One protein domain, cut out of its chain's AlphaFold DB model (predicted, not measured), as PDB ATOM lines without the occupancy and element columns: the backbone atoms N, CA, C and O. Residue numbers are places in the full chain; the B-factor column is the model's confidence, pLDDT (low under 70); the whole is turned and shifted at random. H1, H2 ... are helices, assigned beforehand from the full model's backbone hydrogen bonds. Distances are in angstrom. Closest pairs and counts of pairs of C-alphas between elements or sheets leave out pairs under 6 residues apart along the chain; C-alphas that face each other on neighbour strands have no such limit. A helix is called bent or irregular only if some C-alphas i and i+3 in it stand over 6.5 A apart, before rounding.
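Overview. This is residues 24 to 174 of the 175 residues of the protein "PDEase domain-containing protein" of Nosema ceranae (strain BRL01) (UniProt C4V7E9). Three helical hairpins, H3 with H4, H1 with H2 and H5 with H6, make an up-and-down bundle of six helices, each running against the one before it, with H4 in the core. H7 goes off as an arm after H6, and residues 165 to 174 stick out. The printed part has 151 residues with seven named helices, H1 to H7 along the chain, and no named strand: all helix. It is compact, radius of gyration of the C-alphas 15.3 A, spanning 43 by 41 by 29 A.

Arrangement. H3, residues 67 to 87, has a kink of 40 degrees near residue 81 and is irregular, C-alphas 83 and 86 being 7.3 A apart. It touches H4, residues 91 to 103, opposite ways at a shallow tilt of 29 degrees; their closest C-alphas, of Gly 70 and Phe 102, are 4.6 A apart. H1, residues 26 to 40, touches H3 the same way at a shallow tilt of 7 degrees, closest at C-alphas 33 and 71, 6.5 A. H2, residues 45 to 57, forms a hairpin with H1, closest at C-alphas 52 and 30, 6.0 A. H6, residues 143 to 154, touches H4, closest at C-alphas 153 and 100, 6.4 A. H5, residues 120 to 136, forms a hairpin with H6, closest at C-alphas 122 and 154, 5.2 A. H7, residues 158 to 172, touches no helix and is irregular, C-alphas 159 and 162 being 7.3 A apart. Every O i to N i+4 pair is within hydrogen-bond range in H1, H2, H4, H5 and H6, against 13 of 17 in H3 and 9 of 11 in H7.

Along the chain. H3 is 29.2 A long, H5 24.5 A and H1 21.4 A. H1 begins at C-alpha 26 (87.828, 204.425, 263.155); H7 ends at C-alpha 172 (102.937, 195.051, 227.458).

Size, cuts and confidence. The printed part has no cut. The link H4 to H5 is long. Residues 111 to 116 and 173 to 174 are under pLDDT 70.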
ATOM      1  N   ILE A  24      93.521 200.047 263.456       82.31
ATOM      2  CA  ILE A  24      93.504 201.499 263.613       82.31
ATOM      3  C   ILE A  24      92.106 201.908 264.076       82.31
ATOM      4  O   ILE A  24      91.095 201.399 263.583       82.31
ATOM      5  N   ASP A  25      92.032 202.866 264.996       88.19
ATOM      6  CA  ASP A  25      90.756 203.426 265.423       88.19
ATOM      7  C   ASP A  25      90.001 204.068 264.251       88.19
ATOM      8  O   ASP A  25      90.567 204.780 263.420       88.19
ATOM      9  N   ALA A  26      88.677 203.904 264.228       91.12
ATOM     10  CA  ALA A  26      87.828 204.425 263.155       91.12
ATOM     11  C   ALA A  26      88.027 205.933 262.897       91.12
ATOM     12  O   ALA A  26      87.987 206.381 261.752       91.12
ATOM     13  N   SER A  27      88.277 206.726 263.944       94.44
ATOM     14  CA  SER A  27      88.531 208.170 263.829       94.44
ATOM     15  C   SER A  27      89.824 208.485 263.069       94.44
ATOM     16  O   SER A  27      89.841 209.398 262.240       94.44
ATOM     17  N   GLN A  28      90.881 207.706 263.302       93.81
ATOM     18  CA  GLN A  28      92.155 207.820 262.599       93.81
ATOM     19  C   GLN A  28      92.006 207.358 261.148       93.81
ATOM     20  O   GLN A  28      92.473 208.057 260.254       93.81
ATOM     21  N   ILE A  29      91.269 206.268 260.893       94.69
ATOM     22  CA  ILE A  29      90.958 205.827 259.524       94.69
ATOM     23  C   ILE A  29      90.248 206.942 258.751       94.69
ATOM     24  O   ILE A  29      90.659 207.286 257.646       94.69
ATOM     25  N   ILE A  30      89.221 207.566 259.340       97.81
ATOM     26  CA  ILE A  30      88.497 208.678 258.706       97.81
ATOM     27  C   ILE A  30      89.446 209.834 258.369       97.81
ATOM     28  O   ILE A  30      89.350 210.414 257.286       97.81
ATOM     29  N   HIS A  31      90.338 210.189 259.296       97.12
ATOM     30  CA  HIS A  31      91.276 211.290 259.112       97.12
ATOM     31  C   HIS A  31      92.278 211.008 257.987       97.12
ATOM     32  O   HIS A  31      92.384 211.812 257.063       97.12
ATOM     33  N   ILE A  32      92.936 209.847 258.019       96.25
ATOM     34  CA  ILE A  32      93.965 209.470 257.043       96.25
ATOM     35  C   ILE A  32      93.343 209.284 255.655       96.25
ATOM     36  O   ILE A  32      93.856 209.827 254.677       96.25
ATOM     37  N   SER A  33      92.195 208.604 255.551       97.88
ATOM     38  CA  SER A  33      91.486 208.470 254.273       97.88
ATOM     39  C   SER A  33      91.147 209.838 253.679       97.88
ATOM     40  O   SER A  33      91.336 210.052 252.481       97.88
ATOM     41  N   LEU A  34      90.682 210.790 254.501       98.38
ATOM     42  CA  LEU A  34      90.348 212.139 254.039       98.38
ATOM     43  C   LEU A  34      91.574 212.853 253.465       98.38
ATOM     44  O   LEU A  34      91.473 213.475 252.409       98.38
ATOM     45  N   GLU A  35      92.723 212.745 254.128       97.69
ATOM     46  CA  GLU A  35      93.979 213.318 253.643       97.69
ATOM     47  C   GLU A  35      94.427 212.687 252.325       97.69
ATOM     48  O   GLU A  35      94.727 213.419 251.381       97.69
ATOM     49  N   ILE A  36      94.392 211.354 252.214       97.44
ATOM     50  CA  ILE A  36      94.779 210.644 250.986       97.44
ATOM     51  C   ILE A  36      93.925 211.110 249.805       97.44
ATOM     52  O   ILE A  36      94.464 211.446 248.749       97.44
ATOM     53  N   PHE A  37      92.601 211.169 249.956       98.25
ATOM     54  CA  PHE A  37      91.737 211.653 248.880       98.25
ATOM     55  C   PHE A  37      92.064 213.110 248.516       98.25
ATOM     56  O   PHE A  37      92.326 213.396 247.351       98.25
ATOM     57  N   LEU A  38      92.125 214.027 249.486       98.12
ATOM     58  CA  LEU A  38      92.371 215.452 249.214       98.12
ATOM     59  C   LEU A  38      93.747 215.736 248.587       98.12
ATOM     60  O   LEU A  38      93.897 216.728 247.877       98.12
ATOM     61  N   GLN A  39      94.743 214.878 248.815       96.69
ATOM     62  CA  GLN A  39      96.054 214.976 248.165       96.69
ATOM     63  C   GLN A  39      96.031 214.549 246.689       96.69
ATOM     64  O   GLN A  39      96.883 214.982 245.916       96.69
ATOM     65  N   ASN A  40      95.089 213.690 246.291       96.06
ATOM     66  CA  ASN A  40      95.082 213.056 244.969       96.06
ATOM     67  C   ASN A  40      93.964 213.557 244.047       96.06
ATOM     68  O   ASN A  40      94.073 213.412 242.825       96.06
ATOM     69  N   ILE A  41      92.897 214.132 244.607       96.44
ATOM     70  CA  ILE A  41      91.726 214.594 243.861       96.44
ATOM     71  C   ILE A  41      91.194 215.933 244.375       96.44
ATOM     72  O   ILE A  41      91.283 216.268 245.553       96.44
ATOM     73  N   GLN A  42      90.567 216.682 243.473       96.25
ATOM     74  CA  GLN A  42      89.809 217.886 243.789       96.25
ATOM     75  C   GLN A  42      88.349 217.515 244.043       96.25
ATOM     76  O   GLN A  42      87.640 217.066 243.135       96.25
ATOM     77  N   ILE A  43      87.895 217.691 245.281       96.31
ATOM     78  CA  ILE A  43      86.540 217.348 245.715       96.31
ATOM     79  C   ILE A  43      86.150 218.189 246.932       96.31
ATOM     80  O   ILE A  43      87.014 218.668 247.665       96.31
ATOM     81  N   ASP A  44      84.848 218.379 247.144       97.31
ATOM     82  CA  ASP A  44      84.352 219.074 248.329       97.31
ATOM     83  C   ASP A  44      84.719 218.294 249.602       97.31
ATOM     84  O   ASP A  44      84.335 217.132 249.772       97.31
ATOM     85  N   LYS A  45      85.485 218.936 250.489       97.69
ATOM     86  CA  LYS A  45      86.039 218.308 251.695       97.69
ATOM     87  C   LYS A  45      84.950 217.827 252.649       97.69
ATOM     88  O   LYS A  45      85.088 216.748 253.225       97.69
ATOM     89  N   ASP A  46      83.888 218.602 252.832       97.81
ATOM     90  CA  ASP A  46      82.843 218.280 253.805       97.81
ATOM     91  C   ASP A  46      81.960 217.134 253.312       97.81
ATOM     92  O   ASP A  46      81.594 216.239 254.081       97.81
ATOM     93  N   GLN A  47      81.661 217.110 252.013       97.56
ATOM     94  CA  GLN A  47      80.955 216.018 251.359       97.56
ATOM     95  C   GLN A  47      81.792 214.737 251.354       97.56
ATOM     96  O   GLN A  47      81.277 213.674 251.704       97.56
ATOM     97  N   LEU A  48      83.093 214.837 251.064       98.31
ATOM     98  CA  LEU A  48      84.027 213.715 251.150       98.31
ATOM     99  C   LEU A  48      84.140 213.177 252.580       98.31
ATOM    100  O   LEU A  48      84.079 211.969 252.785       98.31
ATOM    101  N   LYS A  49      84.236 214.045 253.592       98.44
ATOM    102  CA  LYS A  49      84.288 213.612 254.994       98.44
ATOM    103  C   LYS A  49      83.034 212.826 255.387       98.44
ATOM    104  O   LYS A  49      83.152 211.775 256.012       98.44
ATOM    105  N   LYS A  50      81.841 213.291 254.995       98.31
ATOM    106  CA  LYS A  50      80.576 212.560 255.221       98.31
ATOM    107  C   LYS A  50      80.581 211.196 254.528       98.31
ATOM    108  O   LYS A  50      80.146 210.212 255.122       98.31
ATOM    109  N   TYR A  51      81.104 211.138 253.305       98.25
ATOM    110  CA  TYR A  51      81.233 209.896 252.548       98.25
ATOM    111  C   TYR A  51      82.174 208.887 253.220       98.25
ATOM    112  O   TYR A  51      81.823 207.720 253.364       98.25
ATOM    113  N   ILE A  52      83.330 209.340 253.707       98.50
ATOM    114  CA  ILE A  52      84.304 208.487 254.403       98.50
ATOM    115  C   ILE A  52      83.747 207.987 255.742       98.50
ATOM    116  O   ILE A  52      83.919 206.819 256.069       98.50
ATOM    117  N   ILE A  53      83.033 208.830 256.498       98.31
ATOM    118  CA  ILE A  53      82.351 208.399 257.731       98.31
ATOM    119  C   ILE A  53      81.345 207.284 257.425       98.31
ATOM    120  O   ILE A  53      81.305 206.281 258.134       98.31
ATOM    121  N   PHE A  54      80.555 207.441 256.356       97.25
ATOM    122  CA  PHE A  54      79.644 206.395 255.899       97.25
ATOM    123  C   PHE A  54      80.402 205.105 255.568       97.25
ATOM    124  O   PHE A  54      80.034 204.053 256.078       97.25
ATOM    125  N   ALA A  55      81.463 205.194 254.766       97.31
ATOM    126  CA  ALA A  55      82.270 204.052 254.354       97.31
ATOM    127  C   ALA A  55      82.831 203.266 255.547       97.31
ATOM    128  O   ALA A  55      82.598 202.066 255.659       97.31
ATOM    129  N   VAL A  56      83.509 203.952 256.474       97.31
ATOM    130  CA  VAL A  56      84.105 203.331 257.667       97.31
ATOM    131  C   VAL A  56      83.037 202.667 258.538       97.31
ATOM    132  O   VAL A  56      83.258 201.568 259.032       97.31
ATOM    133  N   GLY A  57      81.857 203.282 258.672       96.50
ATOM    134  CA  GLY A  57      80.741 202.710 259.430       96.50
ATOM    135  C   GLY A  57      80.074 201.481 258.794       96.50
ATOM    136  O   GLY A  57      79.282 200.833 259.469       96.50
ATOM    137  N   HIS A  58      80.364 201.165 257.526       96.62
ATOM    138  CA  HIS A  58      79.805 200.005 256.809       96.62
ATOM    139  C   HIS A  58      80.820 198.878 256.593       96.62
ATOM    140  O   HIS A  58      80.498 197.855 255.988       96.62
ATOM    141  N   TYR A  59      82.042 199.034 257.089       95.75
ATOM    142  CA  TYR A  59      82.962 197.918 257.226       95.75
ATOM    143  C   TYR A  59      82.622 197.108 258.474       95.75
ATOM    144  O   TYR A  59      82.489 197.654 259.569       95.75
ATOM    145  N   ASN A  60      82.519 195.789 258.320       91.94
ATOM    146  CA  ASN A  60      82.299 194.899 259.451       91.94
ATOM    147  C   ASN A  60      83.578 194.770 260.290       91.94
ATOM    148  O   ASN A  60      84.695 194.795 259.768       91.94
ATOM    149  N   ASN A  61      83.418 194.591 261.602       88.31
ATOM    150  CA  ASN A  61      84.536 194.337 262.507       88.31
ATOM    151  C   ASN A  61      84.960 192.860 262.434       88.31
ATOM    152  O   ASN A  61      84.645 192.062 263.316       88.31
ATOM    153  N   ILE A  62      85.629 192.498 261.340       87.25
ATOM    154  CA  ILE A  62      86.166 191.155 261.086       87.25
ATOM    155  C   ILE A  62      87.698 191.183 261.018       87.25
ATOM    156  O   ILE A  62      88.271 192.249 260.792       87.25
ATOM    157  N   PRO A  63      88.398 190.046 261.203       85.69
ATOM    158  CA  PRO A  63      89.851 190.050 261.398       85.69
ATOM    159  C   PRO A  63      90.672 190.679 260.265       85.69
ATOM    160  O   PRO A  63      91.730 191.233 260.542       85.69
ATOM    161  N   TYR A  64      90.197 190.608 259.014       87.62
ATOM    162  CA  TYR A  64      90.951 191.082 257.848       87.62
ATOM    163  C   TYR A  64      90.182 192.076 256.971       87.62
ATOM    164  O   TYR A  64      90.586 193.229 256.910       87.62
ATOM    165  N   HIS A  65      89.061 191.684 256.345       91.50
ATOM    166  CA  HIS A  65      88.276 192.544 255.437       91.50
ATOM    167  C   HIS A  65      87.467 193.631 256.185       91.50
ATOM    168  O   HIS A  65      86.238 193.668 256.164       91.50
ATOM    169  N   ASN A  66      88.171 194.491 256.914       92.62
ATOM    170  CA  ASN A  66      87.652 195.579 257.733       92.62
ATOM    171  C   ASN A  66      88.131 196.942 257.191       92.62
ATOM    172  O   ASN A  66      88.851 197.022 256.194       92.62
ATOM    173  N   ALA A  67      87.751 198.033 257.864       95.31
ATOM    174  CA  ALA A  67      88.096 199.391 257.435       95.31
ATOM    175  C   ALA A  67      89.610 199.663 257.413       95.31
ATOM    176  O   ALA A  67      90.061 200.513 256.647       95.31
ATOM    177  N   THR A  68      90.386 198.954 258.241       94.38
ATOM    178  CA  THR A  68      91.850 199.061 258.235       94.38
ATOM    179  C   THR A  68      92.386 198.506 256.915       94.38
ATOM    180  O   THR A  68      93.073 199.217 256.198       94.38
ATOM    181  N   HIS A  69      91.971 197.305 256.501       94.06
ATOM    182  CA  HIS A  69      92.338 196.770 255.180       94.06
ATOM    183  C   HIS A  69      91.903 197.688 254.026       94.06
ATOM    184  O   HIS A  69      92.697 197.966 253.125       94.06
ATOM    185  N   GLY A  70      90.692 198.251 254.092       96.56
ATOM    186  CA  GLY A  70      90.245 199.271 253.136       96.56
ATOM    187  C   GLY A  70      91.208 200.465 253.050       96.56
ATOM    188  O   GLY A  70      91.587 200.879 251.951       96.56
ATOM    189  N   LEU A  71      91.660 200.995 254.194       96.19
ATOM    190  CA  LEU A  71      92.656 202.072 254.256       96.19
ATOM    191  C   LEU A  71      93.995 201.665 253.620       96.19
ATOM    192  O   LEU A  71      94.579 202.457 252.880       96.19
ATOM    193  N   ASN A  72      94.461 200.436 253.843       94.06
ATOM    194  CA  ASN A  72      95.735 199.939 253.302       94.06
ATOM    195  C   ASN A  72      95.706 199.913 251.776       94.06
ATOM    196  O   ASN A  72      96.661 200.322 251.106       94.06
ATOM    197  N   VAL A  73      94.585 199.452 251.219       96.94
ATOM    198  CA  VAL A  73      94.378 199.400 249.773       96.94
ATOM    199  C   VAL A  73      94.176 200.803 249.199       96.94
ATOM    200  O   VAL A  73      94.728 201.094 248.140       96.94
ATOM    201  N   LEU A  74      93.498 201.716 249.907       97.69
ATOM    202  CA  LEU A  74      93.418 203.135 249.529       97.69
ATOM    203  C   LEU A  74      94.809 203.787 249.460       97.69
ATOM    204  O   LEU A  74      95.138 204.440 248.466       97.69
ATOM    205  N   TYR A  75      95.639 203.587 250.485       95.31
ATOM    206  CA  TYR A  75      97.003 204.111 250.525       95.31
ATOM    207  C   TYR A  75      97.843 203.550 249.371       95.31
ATOM    208  O   TYR A  75      98.431 204.316 248.605       95.31
ATOM    209  N   SER A  76      97.805 202.231 249.167       95.44
ATOM    210  CA  SER A  76      98.485 201.558 248.051       95.44
ATOM    211  C   SER A  76      98.013 202.083 246.690       95.44
ATOM    212  O   SER A  76      98.828 202.393 245.821       95.44
ATOM    213  N   GLY A  77      96.703 202.267 246.514       96.25
ATOM    214  CA  GLY A  77      96.111 202.867 245.319       96.25
ATOM    215  C   GLY A  77      96.631 204.281 245.055       96.25
ATOM    216  O   GLY A  77      96.985 204.612 243.923       96.25
ATOM    217  N   SER A  78      96.763 205.109 246.096       95.62
ATOM    218  CA  SER A  78      97.310 206.467 245.958       95.62
ATOM    219  C   SER A  78      98.763 206.478 245.469       95.62
ATOM    220  O   SER A  78      99.152 207.332 244.670       95.62
ATOM    221  N   ILE A  79      99.560 205.487 245.875       94.38
ATOM    222  CA  ILE A  79     100.926 205.298 245.383       94.38
ATOM    223  C   ILE A  79     100.889 204.874 243.914       94.38
ATOM    224  O   ILE A  79     101.582 205.473 243.089       94.38
ATOM    225  N   PHE A  80     100.041 203.906 243.552       92.69
ATOM    226  CA  PHE A  80      99.886 203.472 242.161       92.69
ATOM    227  C   PHE A  80      99.464 204.609 241.228       92.69
ATOM    228  O   PHE A  80      99.994 204.700 240.120       92.69
ATOM    229  N   LEU A  81      98.603 205.533 241.665       93.38
ATOM    230  CA  LEU A  81      98.244 206.711 240.866       93.38
ATOM    231  C   LEU A  81      99.462 207.554 240.457       93.38
ATOM    232  O   LEU A  81      99.479 208.085 239.345       93.38
ATOM    233  N   LYS A  82     100.503 207.641 241.298       88.94
ATOM    234  CA  LYS A  82     101.751 208.347 240.954       88.94
ATOM    235  C   LYS A  82     102.468 207.665 239.785       88.94
ATOM    236  O   LYS A  82     102.911 208.343 238.857       88.94
ATOM    237  N   TYR A  83     102.514 206.333 239.774       88.12
ATOM    238  CA  TYR A  83     103.095 205.547 238.675       88.12
ATOM    239  C   TYR A  83     102.229 205.550 237.409       88.12
ATOM    240  O   TYR A  83     102.747 205.457 236.296       88.12
ATOM    241  N   LEU A  84     100.913 205.713 237.559       86.25
ATOM    242  CA  LEU A  84      99.967 205.838 236.450       86.25
ATOM    243  C   LEU A  84      99.875 207.265 235.884       86.25
ATOM    244  O   LEU A  84      99.128 207.490 234.933       86.25
ATOM    245  N   SER A  85     100.649 208.223 236.405       85.69
ATOM    246  CA  SER A  85     100.632 209.629 235.966       85.69
ATOM    247  C   SER A  85     100.809 209.806 234.452       85.69
ATOM    248  O   SER A  85     100.157 210.663 233.862       85.69
ATOM    249  N   ARG A  86     101.595 208.936 233.801       86.88
ATOM    250  CA  ARG A  86     101.795 208.925 232.339       86.88
ATOM    251  C   ARG A  86     100.513 208.748 231.517       86.88
ATOM    252  O   ARG A  86     100.502 209.088 230.341       86.88
ATOM    253  N   TYR A  87      99.452 208.209 232.117       88.19
ATOM    254  CA  TYR A  87      98.166 207.983 231.455       88.19
ATOM    255  C   TYR A  87      97.211 209.180 231.559       88.19
ATOM    256  O   TYR A  87      96.098 209.094 231.055       88.19
ATOM    257  N   ASN A  88      97.620 210.289 232.195       89.81
ATOM    258  CA  ASN A  88      96.838 211.529 232.301       89.81
ATOM    259  C   ASN A  88      95.386 211.315 232.773       89.81
ATOM    260  O   ASN A  88      94.462 211.954 232.272       89.81
ATOM    261  N   LEU A  89      95.188 210.421 233.749       94.06
ATOM    262  CA  LEU A  89      93.864 210.136 234.305       94.06
ATOM    263  C   LEU A  89      93.219 211.423 234.840       94.06
ATOM    264  O   LEU A  89      93.841 212.176 235.606       94.06
ATOM    265  N   ASP A  90      91.966 211.658 234.455       94.81
ATOM    266  CA  ASP A  90      91.203 212.811 234.916       94.81
ATOM    267  C   ASP A  90      90.824 212.692 236.407       94.81
ATOM    268  O   ASP A  90      90.987 211.653 237.057       94.81
ATOM    269  N   ASN A  91      90.345 213.797 236.983       95.62
ATOM    270  CA  ASN A  91      89.975 213.858 238.400       95.62
ATOM    271  C   ASN A  91      88.874 212.843 238.762       95.62
ATOM    272  O   ASN A  91      88.849 212.311 239.871       95.62
ATOM    273  N   GLN A  92      87.971 212.568 237.820       95.94
ATOM    274  CA  GLN A  92      86.850 211.658 238.005       95.94
ATOM    275  C   GLN A  92      87.294 210.200 238.077       95.94
ATOM    276  O   GLN A  92      86.927 209.493 239.013       95.94
ATOM    277  N   THR A  93      88.138 209.776 237.145       96.12
ATOM    278  CA  THR A  93      88.718 208.434 237.091       96.12
ATOM    279  C   THR A  93      89.570 208.171 238.325       96.12
ATOM    280  O   THR A  93      89.452 207.112 238.935       96.12
ATOM    281  N   LYS A  94      90.375 209.152 238.759       97.38
ATOM    282  CA  LYS A  94      91.149 209.062 240.009       97.38
ATOM    283  C   LYS A  94      90.250 208.887 241.231       97.38
ATOM    284  O   LYS A  94      90.536 208.041 242.074       97.38
ATOM    285  N   PHE A  95      89.162 209.655 241.322       97.75
ATOM    286  CA  PHE A  95      88.220 209.534 242.434       97.75
ATOM    287  C   PHE A  95      87.545 208.161 242.463       97.75
ATOM    288  O   PHE A  95      87.482 207.545 243.525       97.75
ATOM    289  N   ILE A  96      87.094 207.659 241.310       97.88
ATOM    290  CA  ILE A  96      86.493 206.324 241.195       97.88
ATOM    291  C   ILE A  96      87.502 205.248 241.576       97.88
ATOM    292  O   ILE A  96      87.185 204.392 242.392       97.88
ATOM    293  N   PHE A  97      88.726 205.324 241.055       97.75
ATOM    294  CA  PHE A  97      89.780 204.364 241.362       97.75
ATOM    295  C   PHE A  97      90.069 204.291 242.867       97.75
ATOM    296  O   PHE A  97      90.004 203.211 243.446       97.75
ATOM    297  N   LEU A  98      90.301 205.434 243.524       98.25
ATOM    298  CA  LEU A  98      90.540 205.471 244.972       98.25
ATOM    299  C   LEU A  98      89.313 205.041 245.783       98.25
ATOM    300  O   LEU A  98      89.461 204.396 246.817       98.25
ATOM    301  N   THR A  99      88.104 205.353 245.309       98.38
ATOM    302  CA  THR A  99      86.858 204.869 245.919       98.38
ATOM    303  C   THR A  99      86.777 203.348 245.850       98.38
ATOM    304  O   THR A  99      86.511 202.713 246.865       98.38
ATOM    305  N   CYS A 100      87.057 202.753 244.689       98.44
ATOM    306  CA  CYS A 100      87.099 201.304 244.532       98.44
ATOM    307  C   CYS A 100      88.182 200.687 245.419       98.44
ATOM    308  O   CYS A 100      87.883 199.732 246.119       98.44
ATOM    309  N   CYS A 101      89.387 201.261 245.490       98.25
ATOM    310  CA  CYS A 101      90.420 200.806 246.425       98.25
ATOM    311  C   CYS A 101      89.919 200.802 247.876       98.25
ATOM    312  O   CYS A 101      90.049 199.795 248.571       98.25
ATOM    313  N   PHE A 102      89.315 201.906 248.322       98.38
ATOM    314  CA  PHE A 102      88.873 202.047 249.707       98.38
ATOM    315  C   PHE A 102      87.671 201.177 250.058       98.38
ATOM    316  O   PHE A 102      87.515 200.867 251.228       98.38
ATOM    317  N   LEU A 103      86.824 200.827 249.085       98.25
ATOM    318  CA  LEU A 103      85.548 200.137 249.301       98.25
ATOM    319  C   LEU A 103      85.483 198.728 248.705       98.25
ATOM    320  O   LEU A 103      84.411 198.129 248.729       98.25
ATOM    321  N   HIS A 104      86.578 198.187 248.164       97.00
ATOM    322  CA  HIS A 104      86.537 196.904 247.447       97.00
ATOM    323  C   HIS A 104      86.049 195.718 248.280       97.00
ATOM    324  O   HIS A 104      85.593 194.749 247.690       97.00
ATOM    325  N   ASP A 105      86.099 195.836 249.609       95.81
ATOM    326  CA  ASP A 105      85.634 194.846 250.586       95.81
ATOM    327  C   ASP A 105      84.561 195.404 251.546       95.81
ATOM    328  O   ASP A 105      84.392 194.931 252.674       95.81
ATOM    329  N   ILE A 106      83.865 196.480 251.158       95.69
ATOM    330  CA  ILE A 106      82.851 197.105 252.019       95.69
ATOM    331  C   ILE A 106      81.748 196.104 252.386       95.69
ATOM    332  O   ILE A 106      81.207 195.408 251.533       95.69
ATOM    333  N   ASN A 107      81.363 196.068 253.663       93.81
ATOM    334  CA  ASN A 107      80.340 195.158 254.176       93.81
ATOM    335  C   ASN A 107      80.613 193.664 253.868       93.81
ATOM    336  O   ASN A 107      79.685 192.868 253.695       93.81
ATOM    337  N   HIS A 108      81.888 193.269 253.822       90.38
ATOM    338  CA  HIS A 108      82.282 191.869 253.697       90.38
ATOM    339  C   HIS A 108      81.841 191.078 254.958       90.38
ATOM    340  O   HIS A 108      82.166 191.485 256.076       90.38
ATOM    341  N   PRO A 109      81.112 189.947 254.842       85.88
ATOM    342  CA  PRO A 109      80.549 189.217 255.992       85.88
ATOM    343  C   PRO A 109      81.561 188.324 256.730       85.88
ATOM    344  O   PRO A 109      81.329 187.930 257.869       85.88
ATOM    345  N   GLY A 110      82.693 188.004 256.100       77.81
ATOM    346  CA  GLY A 110      83.718 187.111 256.648       77.81
ATOM    347  C   GLY A 110      83.594 185.690 256.096       77.81
ATOM    348  O   GLY A 110      82.946 185.472 255.077       77.81
ATOM    349  N   LEU A 111      84.248 184.725 256.747       68.31
ATOM    350  CA  LEU A 111      84.372 183.338 256.267       68.31
ATOM    351  C   LEU A 111      83.085 182.500 256.384       68.31
ATOM    352  O   LEU A 111      83.110 181.315 256.059       68.31
ATOM    353  N   THR A 112      81.975 183.059 256.870       55.16
ATOM    354  CA  THR A 112      80.871 182.233 257.364       55.16
ATOM    355  C   THR A 112      79.882 181.708 256.326       55.16
ATOM    356  O   THR A 112      79.242 180.723 256.665       55.16
ATOM    357  N   GLU A 113      79.747 182.226 255.092       54.53
ATOM    358  CA  GLU A 113      78.625 181.758 254.234       54.53
ATOM    359  C   GLU A 113      78.813 181.670 252.700       54.53
ATOM    360  O   GLU A 113      77.877 181.236 252.032       54.53
ATOM    361  N   TYR A 114      79.962 181.990 252.083       56.59
ATOM    362  CA  TYR A 114      80.031 182.027 250.602       56.59
ATOM    363  C   TYR A 114      81.350 181.512 250.007       56.59
ATOM    364  O   TYR A 114      82.426 181.654 250.587       56.59
ATOM    365  N   LYS A 115      81.254 180.861 248.837       62.34
ATOM    366  CA  LYS A 115      82.372 180.195 248.147       62.34
ATOM    367  C   LYS A 115      83.169 181.204 247.322       62.34
ATOM    368  O   LYS A 115      82.606 181.866 246.463       62.34
ATOM    369  N   SER A 116      84.492 181.206 247.465       65.19
ATOM    370  CA  SER A 116      85.425 182.052 246.694       65.19
ATOM    371  C   SER A 116      85.500 181.740 245.187       65.19
ATOM    372  O   SER A 116      86.353 182.276 244.490       65.19
ATOM    373  N   SER A 117      84.670 180.825 244.678       71.50
ATOM    374  CA  SER A 117      84.629 180.420 243.268       71.50
ATOM    375  C   SER A 117      83.604 181.200 242.437       71.50
ATOM    376  O   SER A 117      83.439 180.899 241.256       71.50
ATOM    377  N   THR A 118      82.867 182.133 243.042       83.06
ATOM    378  CA  THR A 118      81.879 182.992 242.368       83.06
ATOM    379  C   THR A 118      82.251 184.465 242.539       83.06
ATOM    380  O   THR A 118      83.129 184.793 243.331       83.06
ATOM    381  N   LEU A 119      81.583 185.342 241.782       86.88
ATOM    382  CA  LEU A 119      81.743 186.803 241.845       86.88
ATOM    383  C   LEU A 119      80.704 187.475 242.762       86.88
ATOM    384  O   LEU A 119      80.469 188.680 242.669       86.88
ATOM    385  N   ASP A 120      80.001 186.697 243.591       87.62
ATOM    386  CA  ASP A 120      78.843 187.195 244.341       87.62
ATOM    387  C   ASP A 120      79.244 188.287 245.350       87.62
ATOM    388  O   ASP A 120      78.508 189.262 245.524       87.62
ATOM    389  N   PHE A 121      80.434 188.168 245.956       86.31
ATOM    390  CA  PHE A 121      80.993 189.190 246.846       86.31
ATOM    391  C   PHE A 121      81.260 190.492 246.113       86.31
ATOM    392  O   PHE A 121      80.828 191.555 246.549       86.31
ATOM    393  N   GLU A 122      81.923 190.414 244.968       93.12
ATOM    394  CA  GLU A 122      82.290 191.597 244.213       93.12
ATOM    395  C   GLU A 122      81.041 192.297 243.670       93.12
ATOM    396  O   GLU A 122      80.958 193.520 243.740       93.12
ATOM    397  N   TYR A 123      80.008 191.563 243.234       94.00
ATOM    398  CA  TYR A 123      78.725 192.177 242.869       94.00
ATOM    399  C   TYR A 123      78.018 192.843 244.056       94.00
ATOM    400  O   TYR A 123      77.426 193.917 243.898       94.00
ATOM    401  N   HIS A 124      78.091 192.250 245.249       92.25
ATOM    402  CA  HIS A 124      77.599 192.876 246.478       92.25
ATOM    403  C   HIS A 124      78.367 194.165 246.797       92.25
ATOM    404  O   HIS A 124      77.744 195.203 247.029       92.25
ATOM    405  N   HIS A 125      79.697 194.155 246.711       94.81
ATOM    406  CA  HIS A 125      80.524 195.346 246.917       94.81
ATOM    407  C   HIS A 125      80.233 196.425 245.860       94.81
ATOM    408  O   HIS A 125      80.031 197.587 246.216       94.81
ATOM    409  N   VAL A 126      80.089 196.062 244.577       97.06
ATOM    410  CA  VAL A 126      79.681 196.982 243.494       97.06
ATOM    411  C   VAL A 126      78.361 197.667 243.826       97.06
ATOM    412  O   VAL A 126      78.239 198.882 243.651       97.06
ATOM    413  N   LYS A 127      77.373 196.919 244.333       95.50
ATOM    414  CA  LYS A 127      76.086 197.487 244.750       95.50
ATOM    415  C   LYS A 127      76.276 198.545 245.840       95.50
ATOM    416  O   LYS A 127      75.765 199.654 245.684       95.50
ATOM    417  N   TYR A 128      77.049 198.247 246.884       94.69
ATOM    418  CA  TYR A 128      77.343 199.201 247.962       94.69
ATOM    419  C   TYR A 128      78.075 200.450 247.457       94.69
ATOM    420  O   TYR A 128      77.693 201.577 247.790       94.69
ATOM    421  N   VAL A 129      79.093 200.278 246.609       97.06
ATOM    422  CA  VAL A 129      79.832 201.397 246.009       97.06
ATOM    423  C   VAL A 129      78.889 202.270 245.186       97.06
ATOM    424  O   VAL A 129      78.836 203.480 245.403       97.06
ATOM    425  N   LYS A 130      78.071 201.671 244.314       96.62
ATOM    426  CA  LYS A 130      77.087 202.383 243.489       96.62
ATOM    427  C   LYS A 130      76.075 203.159 244.330       96.62
ATOM    428  O   LYS A 130      75.846 204.336 244.065       96.62
ATOM    429  N   GLU A 131      75.456 202.519 245.317       95.75
ATOM    430  CA  GLU A 131      74.437 203.151 246.168       95.75
ATOM    431  C   GLU A 131      75.031 204.302 246.987       95.75
ATOM    432  O   GLU A 131      74.430 205.375 247.098       95.75
ATOM    433  N   SER A 132      76.247 204.118 247.504       95.94
ATOM    434  CA  SER A 132      76.954 205.158 248.248       95.94
ATOM    435  C   SER A 132      77.331 206.348 247.353       95.94
ATOM    436  O   SER A 132      77.077 207.497 247.717       95.94
ATOM    437  N   LEU A 133      77.847 206.104 246.145       96.75
ATOM    438  CA  LEU A 133      78.162 207.161 245.185       96.75
ATOM    439  C   LEU A 133      76.904 207.875 244.691       96.75
ATOM    440  O   LEU A 133      76.915 209.095 244.588       96.75
ATOM    441  N   LEU A 134      75.793 207.172 244.465       96.94
ATOM    442  CA  LEU A 134      74.522 207.809 244.108       96.94
ATOM    443  C   LEU A 134      74.047 208.770 245.204       96.94
ATOM    444  O   LEU A 134      73.563 209.861 244.908       96.94
ATOM    445  N   ARG A 135      74.213 208.385 246.473       96.69
ATOM    446  CA  ARG A 135      73.803 209.193 247.624       96.69
ATOM    447  C   ARG A 135      74.673 210.430 247.826       96.69
ATOM    448  O   ARG A 135      74.142 211.509 248.079       96.69
ATOM    449  N   TYR A 136      75.993 210.272 247.787       97.19
ATOM    450  CA  TYR A 136      76.922 211.345 248.154       97.19
ATOM    451  C   TYR A 136      77.465 212.106 246.951       97.19
ATOM    452  O   TYR A 136      77.825 213.266 247.092       97.19
ATOM    453  N   PHE A 137      77.513 211.494 245.775       96.94
ATOM    454  CA  PHE A 137      78.201 212.006 244.595       96.94
ATOM    455  C   PHE A 137      77.453 211.640 243.296       96.94
ATOM    456  O   PHE A 137      78.057 211.086 242.376       96.94
ATOM    457  N   PRO A 138      76.152 211.973 243.160       96.50
ATOM    458  CA  PRO A 138      75.300 211.482 242.069       96.50
ATOM    459  C   PRO A 138      75.826 211.820 240.669       96.50
ATOM    460  O   PRO A 138      75.629 211.048 239.738       96.50
ATOM    461  N   LYS A 139      76.562 212.931 240.519       94.50
ATOM    462  CA  LYS A 139      77.194 213.322 239.246       94.50
ATOM    463  C   LYS A 139      78.215 212.305 238.713       94.50
ATOM    464  O   LYS A 139      78.547 212.345 237.537       94.50
ATOM    465  N   TYR A 140      78.723 211.418 239.572       93.69
ATOM    466  CA  TYR A 140      79.661 210.359 239.203       93.69
ATOM    467  C   TYR A 140      78.953 209.056 238.803       93.69
ATOM    468  O   TYR A 140      79.625 208.105 238.416       93.69
ATOM    469  N   ILE A 141      77.618 208.992 238.848       95.81
ATOM    470  CA  ILE A 141      76.846 207.841 238.370       95.81
ATOM    471  C   ILE A 141      76.507 208.045 236.891       95.81
ATOM    472  O   ILE A 141      75.457 208.574 236.535       95.81
ATOM    473  N   THR A 142      77.431 207.628 236.029       96.00
ATOM    474  CA  THR A 142      77.253 207.536 234.572       96.00
ATOM    475  C   THR A 142      77.463 206.090 234.135       96.00
ATOM    476  O   THR A 142      78.133 205.336 234.839       96.00
ATOM    477  N   ASP A 143      76.953 205.699 232.967       95.44
ATOM    478  CA  ASP A 143      77.132 204.331 232.455       95.44
ATOM    479  C   ASP A 143      78.615 203.944 232.368       95.44
ATOM    480  O   ASP A 143      79.013 202.874 232.823       95.44
ATOM    481  N   GLN A 144      79.460 204.859 231.886       95.69
ATOM    482  CA  GLN A 144      80.904 204.642 231.797       95.69
ATOM    483  C   GLN A 144      81.557 204.440 233.172       95.69
ATOM    484  O   GLN A 144      82.389 203.550 233.337       95.69
ATOM    485  N   ASN A 145      81.173 205.235 234.172       96.38
ATOM    486  CA  ASN A 145      81.720 205.099 235.520       96.38
ATOM    487  C   ASN A 145      81.228 203.826 236.205       96.38
ATOM    488  O   ASN A 145      81.989 203.202 236.937       96.38
ATOM    489  N   LEU A 146      79.976 203.427 235.971       96.50
ATOM    490  CA  LEU A 146      79.429 202.183 236.506       96.50
ATOM    491  C   LEU A 146      80.143 200.960 235.926       96.50
ATOM    492  O   LEU A 146      80.421 200.025 236.677       96.50
ATOM    493  N   LEU A 147      80.483 200.987 234.634       97.06
ATOM    494  CA  LEU A 147      81.323 199.959 234.016       97.06
ATOM    495  C   LEU A 147      82.705 199.919 234.673       97.06
ATOM    496  O   LEU A 147      83.115 198.863 235.136       97.06
ATOM    497  N   LEU A 148      83.367 201.072 234.829       97.00
ATOM    498  CA  LEU A 148      84.679 201.146 235.479       97.00
ATOM    499  C   LEU A 148      84.655 200.631 236.928       97.00
ATOM    500  O   LEU A 148      85.534 199.871 237.321       97.00
ATOM    501  N   ILE A 149      83.656 201.026 237.723       98.12
ATOM    502  CA  ILE A 149      83.480 200.546 239.104       98.12
ATOM    503  C   ILE A 149      83.312 199.029 239.112       98.12
ATOM    504  O   ILE A 149      83.945 198.345 239.912       98.12
ATOM    505  N   THR A 150      82.464 198.513 238.223       97.75
ATOM    506  CA  THR A 150      82.202 197.077 238.120       97.75
ATOM    507  C   THR A 150      83.482 196.332 237.766       97.75
ATOM    508  O   THR A 150      83.862 195.418 238.487       97.75
ATOM    509  N   ASP A 151      84.198 196.766 236.732       96.81
ATOM    510  CA  ASP A 151      85.434 196.121 236.291       96.81
ATOM    511  C   ASP A 151      86.511 196.137 237.380       96.81
ATOM    512  O   ASP A 151      87.135 195.106 237.633       96.81
ATOM    513  N   LEU A 152      86.714 197.270 238.064       97.25
ATOM    514  CA  LEU A 152      87.715 197.392 239.129       97.25
ATOM    515  C   LEU A 152      87.425 196.455 240.304       97.25
ATOM    516  O   LEU A 152      88.343 195.801 240.789       97.25
ATOM    517  N   ILE A 153      86.169 196.385 240.748       97.56
ATOM    518  CA  ILE A 153      85.776 195.571 241.904       97.56
ATOM    519  C   ILE A 153      85.731 194.088 241.528       97.56
ATOM    520  O   ILE A 153      86.289 193.269 242.241       97.56
ATOM    521  N   LEU A 154      85.164 193.712 240.376       95.75
ATOM    522  CA  LEU A 154      85.191 192.314 239.923       95.75
ATOM    523  C   LEU A 154      86.628 191.798 239.735       95.75
ATOM    524  O   LEU A 154      86.898 190.615 239.940       95.75
ATOM    525  N   SER A 155      87.561 192.681 239.369       95.75
ATOM    526  CA  SER A 155      88.976 192.340 239.195       95.75
ATOM    527  C   SER A 155      89.719 192.053 240.503       95.75
ATOM    528  O   SER A 155      90.836 191.537 240.441       95.75
ATOM    529  N   THR A 156      89.143 192.351 241.677       94.38
ATOM    530  CA  THR A 156      89.759 191.977 242.962       94.38
ATOM    531  C   THR A 156      89.554 190.504 243.299       94.38
ATOM    532  O   THR A 156      90.286 189.970 244.132       94.38
ATOM    533  N   ASN A 157      88.620 189.819 242.630       92.56
ATOM    534  CA  ASN A 157      88.425 188.391 242.828       92.56
ATOM    535  C   ASN A 157      89.605 187.593 242.255       92.56
ATOM    536  O   ASN A 157      89.955 187.704 241.075       92.56
ATOM    537  N   LEU A 158      90.183 186.709 243.066       90.75
ATOM    538  CA  LEU A 158      91.340 185.906 242.671       90.75
ATOM    539  C   LEU A 158      91.058 184.935 241.516       90.75
ATOM    540  O   LEU A 158      92.001 184.562 240.817       90.75
ATOM    541  N   ILE A 159      89.798 184.577 241.229       90.62
ATOM    542  CA  ILE A 159      89.467 183.786 240.028       90.62
ATOM    543  C   ILE A 159      89.838 184.520 238.732       90.62
ATOM    544  O   ILE A 159      90.094 183.888 237.707       90.62
ATOM    545  N   MET A 160      89.884 185.855 238.773       91.62
ATOM    546  CA  MET A 160      90.225 186.699 237.632       91.62
ATOM    547  C   MET A 160      91.738 186.864 237.457       91.62
ATOM    548  O   MET A 160      92.170 187.343 236.408       91.62
ATOM    549  N   HIS A 161      92.553 186.442 238.433       92.62
ATOM    550  CA  HIS A 161      93.989 186.723 238.480       92.62
ATOM    551  C   HIS A 161      94.726 186.293 237.204       92.62
ATOM    552  O   HIS A 161      95.354 187.117 236.536       92.62
ATOM    553  N   GLU A 162      94.603 185.020 236.816       94.25
ATOM    554  CA  GLU A 162      95.284 184.480 235.630       94.25
ATOM    555  C   GLU A 162      94.846 185.182 234.341       94.25
ATOM    556  O   GLU A 162      95.667 185.483 233.468       94.25
ATOM    557  N   LYS A 163      93.551 185.505 234.232       93.69
ATOM    558  CA  LYS A 163      93.011 186.241 233.086       93.69
ATOM    559  C   LYS A 163      93.630 187.638 232.999       93.69
ATOM    560  O   LYS A 163      94.165 187.989 231.947       93.69
ATOM    561  N   ILE A 164      93.615 188.394 234.098       95.19
ATOM    562  CA  ILE A 164      94.148 189.761 234.170       95.19
ATOM    563  C   ILE A 164      95.639 189.775 233.826       95.19
ATOM    564  O   ILE A 164      96.078 190.560 232.986       95.19
ATOM    565  N   ILE A 165      96.428 188.871 234.415       94.19
ATOM    566  CA  ILE A 165      97.869 188.785 234.148       94.19
ATOM    567  C   ILE A 165      98.146 188.410 232.686       94.19
ATOM    568  O   ILE A 165      99.061 188.962 232.070       94.19
ATOM    569  N   SER A 166      97.365 187.496 232.106       93.75
ATOM    570  CA  SER A 166      97.491 187.106 230.696       93.75
ATOM    571  C   SER A 166      97.196 188.271 229.749       93.75
ATOM    572  O   SER A 166      97.977 188.538 228.832       93.75
ATOM    573  N   GLU A 167      96.110 189.009 229.985       93.25
ATOM    574  CA  GLU A 167      95.746 190.196 229.202       93.25
ATOM    575  C   GLU A 167      96.791 191.307 229.346       93.25
ATOM    576  O   GLU A 167      97.258 191.858 228.346       93.25
ATOM    577  N   PHE A 168      97.253 191.569 230.568       90.44
ATOM    578  CA  PHE A 168      98.302 192.551 230.832       90.44
ATOM    579  C   PHE A 168      99.606 192.222 230.089       90.44
ATOM    580  O   PHE A 168     100.176 193.083 229.417       90.44
ATOM    581  N   LYS A 169     100.050 190.957 230.118       91.75
ATOM    582  CA  LYS A 169     101.250 190.496 229.390       91.75
ATOM    583  C   LYS A 169     101.120 190.639 227.873       91.75
ATOM    584  O   LYS A 169     102.120 190.915 227.213       91.75
ATOM    585  N   LYS A 170      99.923 190.443 227.306       91.56
ATOM    586  CA  LYS A 170      99.679 190.661 225.866       91.56
ATOM    587  C   LYS A 170      99.828 192.135 225.498       91.56
ATOM    588  O   LYS A 170     100.441 192.437 224.480       91.56
ATOM    589  N   ASN A 171      99.334 193.028 226.351       82.94
ATOM    590  CA  ASN A 171      99.356 194.469 226.109       82.94
ATOM    591  C   ASN A 171     100.730 195.110 226.357       82.94
ATOM    592  O   ASN A 171     101.070 196.076 225.681       82.94
ATOM    593  N   ILE A 172     101.555 194.570 227.265       75.94
ATOM    594  CA  ILE A 172     102.937 195.051 227.458       75.94
ATOM    595  C   ILE A 172     103.804 194.804 226.224       75.94
ATOM    596  O   ILE A 172     104.643 195.633 225.913       75.94
ATOM    597  N   LYS A 173     103.604 193.700 225.493       53.69
ATOM    598  CA  LYS A 173     104.411 193.384 224.298       53.69
ATOM    599  C   LYS A 173     104.211 194.358 223.125       53.69
ATOM    600  O   LYS A 173     104.853 194.186 222.095       53.69
ATOM    601  N   LEU A 174     103.299 195.318 223.259       49.75
ATOM    602  CA  LEU A 174     102.974 196.323 222.248       49.75
ATOM    603  C   LEU A 174     103.581 197.705 222.556       49.75
ATOM    604  O   LEU A 174     103.363 198.632 221.777       49.75
TER     605      LEU A 174